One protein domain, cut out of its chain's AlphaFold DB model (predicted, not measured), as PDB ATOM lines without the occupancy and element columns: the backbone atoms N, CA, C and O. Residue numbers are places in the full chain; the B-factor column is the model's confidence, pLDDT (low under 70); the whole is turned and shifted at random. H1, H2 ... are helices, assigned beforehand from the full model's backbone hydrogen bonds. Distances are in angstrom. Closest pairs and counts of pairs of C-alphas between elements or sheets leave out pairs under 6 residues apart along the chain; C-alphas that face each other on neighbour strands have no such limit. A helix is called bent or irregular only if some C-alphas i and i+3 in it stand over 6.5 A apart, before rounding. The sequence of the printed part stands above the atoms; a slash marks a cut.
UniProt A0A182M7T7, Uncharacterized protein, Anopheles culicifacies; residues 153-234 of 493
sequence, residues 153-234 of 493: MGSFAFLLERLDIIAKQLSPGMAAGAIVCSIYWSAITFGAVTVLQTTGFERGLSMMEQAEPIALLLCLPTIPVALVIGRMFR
ATOM      1  N   MET A 153     109.905  95.889  98.442       65.56
ATOM      2  CA  MET A 153     108.987  96.700  99.230       65.56
ATOM      3  C   MET A 153     108.664  97.939  98.399       65.56
ATOM      4  O   MET A 153     109.579  98.679  98.054       65.56
ATOM      5  N   GLY A 154     107.389  98.167  98.060       76.12
ATOM      6  CA  GLY A 154     106.993  99.386  97.339       76.12
ATOM      7  C   GLY A 154     107.519 100.661  98.020       76.12
ATOM      8  O   GLY A 154     107.708 100.668  99.241       76.12
ATOM      9  N   SER A 155     107.727 101.732  97.250       81.06
ATOM     10  CA  SER A 155     108.528 102.919  97.609       81.06
ATOM     11  C   SER A 155     108.238 103.521  98.989       81.06
ATOM     12  O   SER A 155     109.154 103.924  99.699       81.06
ATOM     13  N   PHE A 156     106.977 103.514  99.426       78.06
ATOM     14  CA  PHE A 156     106.578 104.020 100.742       78.06
ATOM     15  C   PHE A 156     107.217 103.267 101.921       78.06
ATOM     16  O   PHE A 156     107.622 103.859 102.917       78.06
ATOM     17  N   ALA A 157     107.344 101.946 101.815       74.88
ATOM     18  CA  ALA A 157     107.949 101.148 102.876       74.88
ATOM     19  C   ALA A 157     109.475 101.304 102.911       74.88
ATOM     20  O   ALA A 157     110.058 101.272 103.990       74.88
ATOM     21  N   PHE A 158     110.095 101.545 101.755       78.12
ATOM     22  CA  PHE A 158     111.502 101.928 101.683       78.12
ATOM     23  C   PHE A 158     111.749 103.289 102.348       78.12
ATOM     24  O   PHE A 158     112.704 103.433 103.107       78.12
ATOM     25  N   LEU A 159     110.859 104.267 102.146       80.69
ATOM     26  CA  LEU A 159     110.937 105.558 102.835       80.69
ATOM     27  C   LEU A 159     110.850 105.395 104.362       80.69
ATOM     28  O   LEU A 159     111.669 105.958 105.083       80.69
ATOM     29  N   LEU A 160     109.908 104.586 104.860       74.25
ATOM     30  CA  LEU A 160     109.785 104.306 106.296       74.25
ATOM     31  C   LEU A 160     111.028 103.608 106.869       74.25
ATOM     32  O   LEU A 160     111.459 103.935 107.972       74.25
ATOM     33  N   GLU A 161     111.635 102.691 106.114       79.88
ATOM     34  CA  GLU A 161     112.890 102.037 106.497       79.88
ATOM     35  C   GLU A 161     114.052 103.035 106.568       79.88
ATOM     36  O   GLU A 161     114.816 103.028 107.534       79.88
ATOM     37  N   ARG A 162     114.151 103.958 105.604       79.25
ATOM     38  CA  ARG A 162     115.154 105.034 105.630       79.25
ATOM     39  C   ARG A 162     114.972 105.960 106.826       79.25
ATOM     40  O   ARG A 162     115.960 106.265 107.490       79.25
ATOM     41  N   LEU A 163     113.742 106.357 107.140       74.94
ATOM     42  CA  LEU A 163     113.459 107.192 108.310       74.94
ATOM     43  C   LEU A 163     113.804 106.480 109.625       74.94
ATOM     44  O   LEU A 163     114.359 107.114 110.518       74.94
ATOM     45  N   ASP A 164     113.537 105.178 109.747       73.62
ATOM     46  CA  ASP A 164     113.916 104.398 110.935       73.62
ATOM     47  C   ASP A 164     115.444 104.282 111.079       73.62
ATOM     48  O   ASP A 164     115.970 104.420 112.184       73.62
ATOM     49  N   ILE A 165     116.173 104.098 109.971       77.38
ATOM     50  CA  ILE A 165     117.646 104.085 109.957       77.38
ATOM     51  C   ILE A 165     118.208 105.455 110.354       77.38
ATOM     52  O   ILE A 165     119.071 105.531 111.227       77.38
ATOM     53  N   ILE A 166     117.697 106.539 109.770       76.25
ATOM     54  CA  ILE A 166     118.119 107.905 110.106       76.25
ATOM     55  C   ILE A 166     117.811 108.208 111.578       76.25
ATOM     56  O   ILE A 166     118.670 108.715 112.294       76.25
ATOM     57  N   ALA A 167     116.627 107.836 112.072       70.88
ATOM     58  CA  ALA A 167     116.259 108.018 113.474       70.88
ATOM     59  C   ALA A 167     117.164 107.220 114.425       70.88
ATOM     60  O   ALA A 167     117.516 107.707 115.500       70.88
ATOM     61  N   LYS A 168     117.566 106.004 114.037       70.69
ATOM     62  CA  LYS A 168     118.557 105.207 114.774       70.69
ATOM     63  C   LYS A 168     119.912 105.908 114.823       70.69
ATOM     64  O   LYS A 168     120.476 106.003 115.908       70.69
ATOM     65  N   GLN A 169     120.371 106.449 113.697       77.88
ATOM     66  CA  GLN A 169     121.662 107.127 113.588       77.88
ATOM     67  C   GLN A 169     121.711 108.459 114.350       77.88
ATOM     68  O   GLN A 169     122.704 108.756 115.006       77.88
ATOM     69  N   LEU A 170     120.642 109.256 114.292       71.06
ATOM     70  CA  LEU A 170     120.580 110.574 114.935       71.06
ATOM     71  C   LEU A 170     120.336 110.495 116.446       71.06
ATOM     72  O   LEU A 170     120.772 111.377 117.182       71.06
ATOM     73  N   SER A 171     119.654 109.444 116.917       72.62
ATOM     74  CA  SER A 171     119.307 109.299 118.337       72.62
ATOM     75  C   SER A 171     120.494 109.428 119.311       72.62
ATOM     76  O   SER A 171     120.366 110.225 120.241       72.62
ATOM     77  N   PRO A 172     121.652 108.754 119.130       75.31
ATOM     78  CA  PRO A 172     122.793 108.927 120.033       75.31
ATOM     79  C   PRO A 172     123.352 110.356 120.030       75.31
ATOM     80  O   PRO A 172     123.693 110.868 121.092       75.31
ATOM     81  N   GLY A 173     123.387 111.029 118.873       74.75
ATOM     82  CA  GLY A 173     123.866 112.412 118.774       74.75
ATOM     83  C   GLY A 173     122.975 113.393 119.535       74.75
ATOM     84  O   GLY A 173     123.468 114.235 120.283       74.75
ATOM     85  N   MET A 174     121.655 113.237 119.417       71.44
ATOM     86  CA  MET A 174     120.705 114.053 120.170       71.44
ATOM     87  C   MET A 174     120.790 113.830 121.683       71.44
ATOM     88  O   MET A 174     120.726 114.800 122.436       71.44
ATOM     89  N   ALA A 175     120.937 112.585 122.145       71.44
ATOM     90  CA  ALA A 175     121.070 112.316 123.577       71.44
ATOM     91  C   ALA A 175     122.382 112.852 124.146       71.44
ATOM     92  O   ALA A 175     122.364 113.469 125.208       71.44
ATOM     93  N   ALA A 176     123.498 112.677 123.432       75.81
ATOM     94  CA  ALA A 176     124.769 113.285 123.816       75.81
ATOM     95  C   ALA A 176     124.635 114.814 123.913       75.81
ATOM     96  O   ALA A 176     125.034 115.403 124.916       75.81
ATOM     97  N   GLY A 177     123.979 115.442 122.931       77.06
ATOM     98  CA  GLY A 177     123.664 116.871 122.960       77.06
ATOM     99  C   GLY A 177     122.824 117.270 124.175       77.06
ATOM    100  O   GLY A 177     123.180 118.212 124.874       77.06
ATOM    101  N   ALA A 178     121.760 116.528 124.491       74.00
ATOM    102  CA  ALA A 178     120.911 116.806 125.652       74.00
ATOM    103  C   ALA A 178     121.676 116.712 126.984       74.00
ATOM    104  O   ALA A 178     121.465 117.541 127.872       74.00
ATOM    105  N   ILE A 179     122.587 115.742 127.119       76.69
ATOM    106  CA  ILE A 179     123.452 115.606 128.300       76.69
ATOM    107  C   ILE A 179     124.383 116.815 128.413       76.69
ATOM    108  O   ILE A 179     124.426 117.451 129.464       76.69
ATOM    109  N   VAL A 180     125.072 117.184 127.328       79.00
ATOM    110  CA  VAL A 180     125.965 118.354 127.301       79.00
ATOM    111  C   VAL A 180     125.198 119.638 127.621       79.00
ATOM    112  O   VAL A 180     125.643 120.415 128.461       79.00
ATOM    113  N   CYS A 181     124.014 119.840 127.034       80.31
ATOM    114  CA  CYS A 181     123.151 120.983 127.336       80.31
ATOM    115  C   CYS A 181     122.735 121.022 128.813       80.31
ATOM    116  O   CYS A 181     122.729 122.092 129.414       80.31
ATOM    117  N   SER A 182     122.420 119.870 129.410       79.38
ATOM    118  CA  SER A 182     122.029 119.782 130.825       79.38
ATOM    119  C   SER A 182     123.195 120.130 131.753       79.38
ATOM    120  O   SER A 182     123.028 120.918 132.684       79.38
ATOM    121  N   ILE A 183     124.391 119.601 131.463       82.00
ATOM    122  CA  ILE A 183     125.624 119.929 132.193       82.00
ATOM    123  C   ILE A 183     125.914 121.428 132.069       82.00
ATOM    124  O   ILE A 183     126.140 122.096 133.075       82.00
ATOM    125  N   TYR A 184     125.832 121.977 130.859       84.88
ATOM    126  CA  TYR A 184     126.067 123.394 130.602       84.88
ATOM    127  C   TYR A 184     125.097 124.302 131.371       84.88
ATOM    128  O   TYR A 184     125.528 125.243 132.037       84.88
ATOM    129  N   TRP A 185     123.798 123.988 131.364       85.00
ATOM    130  CA  TRP A 185     122.802 124.771 132.099       85.00
ATOM    131  C   TRP A 185     123.017 124.700 133.614       85.00
ATOM    132  O   TRP A 185     122.941 125.714 134.306       85.00
ATOM    133  N   SER A 186     123.370 123.519 134.129       85.94
ATOM    134  CA  SER A 186     123.727 123.367 135.541       85.94
ATOM    135  C   SER A 186     124.968 124.193 135.909       85.94
ATOM    136  O   SER A 186     124.962 124.882 136.930       85.94
ATOM    137  N   ALA A 187     125.983 124.234 135.040       82.19
ATOM    138  CA  ALA A 187     127.179 125.046 135.235       82.19
ATOM    139  C   ALA A 187     126.861 126.551 135.241       82.19
ATOM    140  O   ALA A 187     127.381 127.267 136.095       82.19
ATOM    141  N   ILE A 188     125.959 127.025 134.371       89.56
ATOM    142  CA  ILE A 188     125.467 128.415 134.404       89.56
ATOM    143  C   ILE A 188     124.816 128.722 135.755       89.56
ATOM    144  O   ILE A 188     125.158 129.720 136.391       89.56
ATOM    145  N   THR A 189     123.898 127.864 136.219       86.56
ATOM    146  CA  THR A 189     123.205 128.097 137.499       86.56
ATOM    147  C   THR A 189     124.169 128.105 138.681       86.56
ATOM    148  O   THR A 189     124.071 128.970 139.548       86.56
ATOM    149  N   PHE A 190     125.148 127.198 138.693       82.75
ATOM    150  CA  PHE A 190     126.159 127.141 139.742       82.75
ATOM    151  C   PHE A 190     127.079 128.367 139.714       82.75
ATOM    152  O   PHE A 190     127.365 128.944 140.764       82.75
ATOM    153  N   GLY A 191     127.498 128.807 138.524       89.81
ATOM    154  CA  GLY A 191     128.243 130.051 138.341       89.81
ATOM    155  C   GLY A 191     127.496 131.258 138.899       89.81
ATOM    156  O   GLY A 191     128.073 132.036 139.654       89.81
ATOM    157  N   ALA A 192     126.194 131.365 138.619       88.75
ATOM    158  CA  ALA A 192     125.361 132.472 139.096       88.75
ATOM    159  C   ALA A 192     125.250 132.477 140.623       88.75
ATOM    160  O   ALA A 192     125.468 133.504 141.265       88.75
ATOM    161  N   VAL A 193     124.998 131.308 141.218       87.44
ATOM    162  CA  VAL A 193     124.983 131.148 142.678       87.44
ATOM    163  C   VAL A 193     126.341 131.512 143.287       87.44
ATOM    164  O   VAL A 193     126.381 132.210 144.295       87.44
ATOM    165  N   THR A 194     127.449 131.107 142.662       87.12
ATOM    166  CA  THR A 194     128.806 131.420 143.140       87.12
ATOM    167  C   THR A 194     129.071 132.927 143.123       87.12
ATOM    168  O   THR A 194     129.595 133.468 144.098       87.12
ATOM    169  N   VAL A 195     128.659 133.641 142.068       91.19
ATOM    170  CA  VAL A 195     128.794 135.109 141.986       91.19
ATOM    171  C   VAL A 195     127.971 135.793 143.080       91.19
ATOM    172  O   VAL A 195     128.507 136.628 143.811       91.19
ATOM    173  N   LEU A 196     126.709 135.396 143.262       90.25
ATOM    174  CA  LEU A 196     125.830 135.948 144.300       90.25
ATOM    175  C   LEU A 196     126.365 135.696 145.720       90.25
ATOM    176  O   LEU A 196     126.266 136.567 146.585       90.25
ATOM    177  N   GLN A 197     126.956 134.523 145.968       87.12
ATOM    178  CA  GLN A 197     127.542 134.174 147.266       87.12
ATOM    179  C   GLN A 197     128.837 134.942 147.560       87.12
ATOM    180  O   GLN A 197     129.069 135.325 148.703       87.12
ATOM    181  N   THR A 198     129.675 135.165 146.545       90.50
ATOM    182  CA  THR A 198     131.002 135.794 146.700       90.50
ATOM    183  C   THR A 198     130.952 137.319 146.754       90.50
ATOM    184  O   THR A 198     131.697 137.923 147.519       90.50
ATOM    185  N   THR A 199     130.076 137.949 145.969       89.44
ATOM    186  CA  THR A 199     129.957 139.420 145.892       89.44
ATOM    187  C   THR A 199     128.851 139.998 146.782       89.44
ATOM    188  O   THR A 199     128.802 141.212 146.992       89.44
ATOM    189  N   GLY A 200     127.995 139.138 147.344       88.69
ATOM    190  CA  GLY A 200     126.788 139.520 148.076       88.69
ATOM    191  C   GLY A 200     125.580 139.696 147.147       88.69
ATOM    192  O   GLY A 200     125.729 140.018 145.973       88.69
ATOM    193  N   PHE A 201     124.371 139.486 147.674       90.75
ATOM    194  CA  PHE A 201     123.149 139.375 146.865       90.75
ATOM    195  C   PHE A 201     122.837 140.637 146.041       90.75
ATOM    196  O   PHE A 201     122.723 140.553 144.824       90.75
ATOM    197  N   GLU A 202     122.774 141.804 146.688       92.06
ATOM    198  CA  GLU A 202     122.422 143.076 146.032       92.06
ATOM    199  C   GLU A 202     123.438 143.469 144.951       92.06
ATOM    200  O   GLU A 202     123.087 143.812 143.821       92.06
ATOM    201  N   ARG A 203     124.734 143.369 145.276       88.62
ATOM    202  CA  ARG A 203     125.806 143.763 144.358       88.62
ATOM    203  C   ARG A 203     125.988 142.743 143.236       88.62
ATOM    204  O   ARG A 203     126.140 143.149 142.087       88.62
ATOM    205  N   GLY A 204     125.901 141.450 143.540       89.31
ATOM    206  CA  GLY A 204     125.969 140.375 142.553       89.31
ATOM    207  C   GLY A 204     124.808 140.409 141.563       89.31
ATOM    208  O   GLY A 204     125.033 140.244 140.366       89.31
ATOM    209  N   LEU A 205     123.590 140.714 142.026       90.94
ATOM    210  CA  LEU A 205     122.435 140.883 141.145       90.94
ATOM    211  C   LEU A 205     122.615 142.094 140.218       90.94
ATOM    212  O   LEU A 205     122.440 141.952 139.011       90.94
ATOM    213  N   SER A 206     123.066 143.239 140.751       91.25
ATOM    214  CA  SER A 206     123.342 144.435 139.935       91.25
ATOM    215  C   SER A 206     124.438 144.203 138.885       91.25
ATOM    216  O   SER A 206     124.338 144.695 137.764       91.25
ATOM    217  N   MET A 207     125.456 143.398 139.209       88.12
ATOM    218  CA  MET A 207     126.510 143.010 138.266       88.12
ATOM    219  C   MET A 207     125.991 142.069 137.176       88.12
ATOM    220  O   MET A 207     126.408 142.184 136.026       88.12
ATOM    221  N   MET A 208     125.085 141.150 137.517       89.38
ATOM    222  CA  MET A 208     124.457 140.259 136.540       89.38
ATOM    223  C   MET A 208     123.460 140.991 135.638       89.38
ATOM    224  O   MET A 208     123.354 140.645 134.471       89.38
ATOM    225  N   GLU A 209     122.746 141.996 136.141       92.06
ATOM    226  CA  GLU A 209     121.798 142.785 135.343       92.06
ATOM    227  C   GLU A 209     122.505 143.736 134.363       92.06
ATOM    228  O   GLU A 209     122.032 143.940 133.249       92.06
ATOM    229  N   GLN A 210     123.659 144.287 134.756       92.69
ATOM    230  CA  GLN A 210     124.444 145.205 133.921       92.69
ATOM    231  C   GLN A 210     125.320 144.498 132.875       92.69
ATOM    232  O   GLN A 210     125.779 145.138 131.929       92.69
ATOM    233  N   ALA A 211     125.592 143.202 133.039       89.75
ATOM    234  CA  ALA A 211     126.423 142.446 132.112       89.75
ATOM    235  C   ALA A 211     125.668 142.082 130.824       89.75
ATOM    236  O   ALA A 211     124.476 141.774 130.840       89.75
ATOM    237  N   GLU A 212     126.381 142.042 129.695       92.38
ATOM    238  CA  GLU A 212     125.783 141.591 128.439       92.38
ATOM    239  C   GLU A 212     125.330 140.120 128.527       92.38
ATOM    240  O   GLU A 212     126.058 139.266 129.050       92.38
ATOM    241  N   PRO A 213     124.166 139.769 127.948       89.12
ATOM    242  CA  PRO A 213     123.585 138.432 128.073       89.12
ATOM    243  C   PRO A 213     124.490 137.323 127.515       89.12
ATOM    244  O   PRO A 213     124.513 136.214 128.046       89.12
ATOM    245  N   ILE A 214     125.273 137.619 126.472       88.94
ATOM    246  CA  ILE A 214     126.226 136.669 125.876       88.94
ATOM    247  C   ILE A 214     127.428 136.452 126.806       88.94
ATOM    248  O   ILE A 214     127.874 135.317 126.985       88.94
ATOM    249  N   ALA A 215     127.919 137.520 127.441       87.50
ATOM    250  CA  ALA A 215     129.015 137.442 128.398       87.50
ATOM    251  C   ALA A 215     128.618 136.614 129.628       87.50
ATOM    252  O   ALA A 215     129.398 135.774 130.068       87.50
ATOM    253  N   LEU A 216     127.388 136.756 130.134       87.19
ATOM    254  CA  LEU A 216     126.875 135.914 131.222       87.19
ATOM    255  C   LEU A 216     126.840 134.435 130.830       87.19
ATOM    256  O   LEU A 216     127.324 133.587 131.583       87.19
ATOM    257  N   LEU A 217     126.322 134.122 129.638       87.81
ATOM    258  CA  LEU A 217     126.206 132.743 129.156       87.81
ATOM    259  C   LEU A 217     127.578 132.048 129.049       87.81
ATOM    260  O   LEU A 217     127.685 130.845 129.289       87.81
ATOM    261  N   LEU A 218     128.636 132.791 128.713       89.31
ATOM    262  CA  LEU A 218     129.995 132.258 128.579       89.31
ATOM    263  C   LEU A 218     130.791 132.283 129.892       89.31
ATOM    264  O   LEU A 218     131.494 131.318 130.181       89.31
ATOM    265  N   CYS A 219     130.674 133.336 130.703       88.56
ATOM    266  CA  CYS A 219     131.494 133.531 131.905       88.56
ATOM    267  C   CYS A 219     130.959 132.811 133.151       88.56
ATOM    268  O   CYS A 219     131.739 132.414 134.009       88.56
ATOM    269  N   LEU A 220     129.648 132.614 133.285       89.75
ATOM    270  CA  LEU A 220     129.088 131.882 134.429       89.75
ATOM    271  C   LEU A 220     129.554 130.412 134.490       89.75
ATOM    272  O   LEU A 220     130.004 129.987 135.554       89.75
ATOM    273  N   PRO A 221     129.516 129.621 133.399       88.94
ATOM    274  CA  PRO A 221     129.929 128.221 133.443       88.94
ATOM    275  C   PRO A 221     131.451 128.024 133.533       88.94
ATOM    276  O   PRO A 221     131.886 126.935 133.906       88.94
ATOM    277  N   THR A 222     132.282 129.037 133.254       86.56
ATOM    278  CA  THR A 222     133.743 128.919 133.432       86.56
ATOM    279  C   THR A 222     134.154 128.936 134.901       86.56
ATOM    280  O   THR A 222     135.169 128.335 135.237       86.56
ATOM    281  N   ILE A 223     133.356 129.534 135.791       90.06
ATOM    282  CA  ILE A 223     133.607 129.567 137.241       90.06
ATOM    283  C   ILE A 223     133.658 128.148 137.846       90.06
ATOM    284  O   ILE A 223     134.692 127.792 138.413       90.06
ATOM    285  N   PRO A 224     132.622 127.288 137.722       78.06
ATOM    286  CA  PRO A 224     132.700 125.910 138.207       78.06
ATOM    287  C   PRO A 224     133.786 125.097 137.506       78.06
ATOM    288  O   PRO A 224     134.443 124.289 138.156       78.06
ATOM    289  N   VAL A 225     134.017 125.316 136.209       77.69
ATOM    290  CA  VAL A 225     135.091 124.630 135.474       77.69
ATOM    291  C   VAL A 225     136.461 125.005 136.045       77.69
ATOM    292  O   VAL A 225     137.267 124.118 136.306       77.69
ATOM    293  N   ALA A 226     136.705 126.285 136.328       79.62
ATOM    294  CA  ALA A 226     137.932 126.761 136.956       79.62
ATOM    295  C   ALA A 226     138.094 126.232 138.389       79.62
ATOM    296  O   ALA A 226     139.202 125.867 138.771       79.62
ATOM    297  N   LEU A 227     137.010 126.118 139.165       74.44
ATOM    298  CA  LEU A 227     137.040 125.508 140.501       74.44
ATOM    299  C   LEU A 227     137.370 124.009 140.445       74.44
ATOM    300  O   LEU A 227     138.161 123.521 141.252       74.44
ATOM    301  N   VAL A 228     136.803 123.278 139.481       72.69
ATOM    302  CA  VAL A 228     137.105 121.856 139.268       72.69
ATOM    303  C   VAL A 228     138.547 121.679 138.799       72.69
ATOM    304  O   VAL A 228     139.268 120.884 139.394       72.69
ATOM    305  N   ILE A 229     139.003 122.452 137.808       74.00
ATOM    306  CA  ILE A 229     140.395 122.430 137.330       74.00
ATOM    307  C   ILE A 229     141.353 122.805 138.465       74.00
ATOM    308  O   ILE A 229     142.348 122.117 138.670       74.00
ATOM    309  N   GLY A 230     141.025 123.830 139.253       69.50
ATOM    310  CA  GLY A 230     141.803 124.241 140.420       69.50
ATOM    311  C   GLY A 230     141.907 123.143 141.480       69.50
ATOM    312  O   GLY A 230     142.953 122.996 142.101       69.50
ATOM    313  N   ARG A 231     140.867 122.315 141.640       62.31
ATOM    314  CA  ARG A 231     140.888 121.161 142.552       62.31
ATOM    315  C   ARG A 231     141.567 119.923 141.954       62.31
ATOM    316  O   ARG A 231     142.070 119.091 142.704       62.31
ATOM    317  N   MET A 232     141.570 119.783 140.629       51.03
ATOM    318  CA  MET A 232     142.319 118.744 139.910       51.03
ATOM    319  C   MET A 232     143.816 119.069 139.827       51.03
ATOM    320  O   MET A 232     144.637 118.165 139.678       51.03
ATOM    321  N   PHE A 233     144.185 120.343 139.967       51.09
ATOM    322  CA  PHE A 233     145.564 120.801 140.018       51.09
ATOM    323  C   PHE A 233     146.154 120.568 141.417       51.09
ATOM    324  O   PHE A 233     146.084 121.414 142.309       51.09
ATOM    325  N   ARG A 234     146.745 119.383 141.615       51.50
ATOM    326  CA  ARG A 234     147.464 118.992 142.839       51.50
ATOM    327  C   ARG A 234     148.804 119.730 142.940       51.50
ATOM    328  O   ARG A 234     149.870 119.141 142.787       51.50
TER     329      ARG A 234
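Overview. This is residues 153 to 234 of the 493 residues of an uncharacterized protein of Anopheles culicifacies (UniProt A0A182M7T7). One long, bent helix, H1, makes the length of this domain, and a second helix, H3, crosses its second arm, H1b, at about a right angle, like the short bar of a lopsided cross. Between them the short helix H2 turns the chain back at the far end of H1b and makes a corner with it, while the first arm, H1a, and the last part of H3, residues 226 to 232, stick out free. The printed part has 82 residues with three named helices, in the order H1, H2, H3, and no named strand; the class is all helix. The whole is extended, with a radius of gyration of the C-alphas of 21.1 A, and it is flat, spanning 67 by 36 by 15 A.

Along the chain. H1 covers residues 155 to 199 and by its hydrogen bonds was assigned as one helix, but it is bent: C-alphas 169 and 172 are 6.8 A apart. Its first arm, H1a, runs from Ser 155, with its C-alpha at (108.528, 102.919, 97.609), to Gln 169, 21.1 A from first to last C-alpha. Its second arm, H1b, runs from Pro 172 to Thr 199, whose C-alpha is at (129.957, 139.420, 145.892), and measures 40.6 A. H2 follows at residues 201 to 210 and measures 14.3 A. H3, residues 213 to 232, measures 29.6 A and ends with C-alpha 232 at (142.319, 118.744, 139.910). H3 is neither bent nor irregular, but only just: C-alphas 218 and 221 are 6.3 A apart.

Arrangement. The lines of H1a and H1b stand at a steep tilt of 38 degrees, only just past shallow. H1a is apart from H2 and from H3. H1b and H2 touch only at the corner by their link, with the C-alphas of Leu 196 and Gly 204 closest at 4.8 A; they run opposite ways at a steep tilt of 56 degrees. H1b touches H3 with residues 184 to 194 alone, and H3 touches H1b with residues 217 to 225 alone. Their closest C-alphas are those of Gly 191 and Leu 220, 4.4 A apart, and their lines are about perpendicular, at 88 degrees. H2 and H3 are close but not clearly touching, their closest C-alphas being those of Met 208 and Leu 216, 7.3 A apart. In H1a, H1b and H2 every O i to N i+4 pair is within hydrogen-bond range; in H3, 11 of 16 are.

Size, cuts and confidence. The two C-alphas farthest apart are those of Gly 154 and Gly 200, at 67.7 A. Residues 162 to 182 of H1 stand free. The printed part has no cut, and both links, H1 to H2 and H2 to H3, are tight. The mean pLDDT of the printed part is 81.0; residue 153 and residues 230 to 234 are under 70.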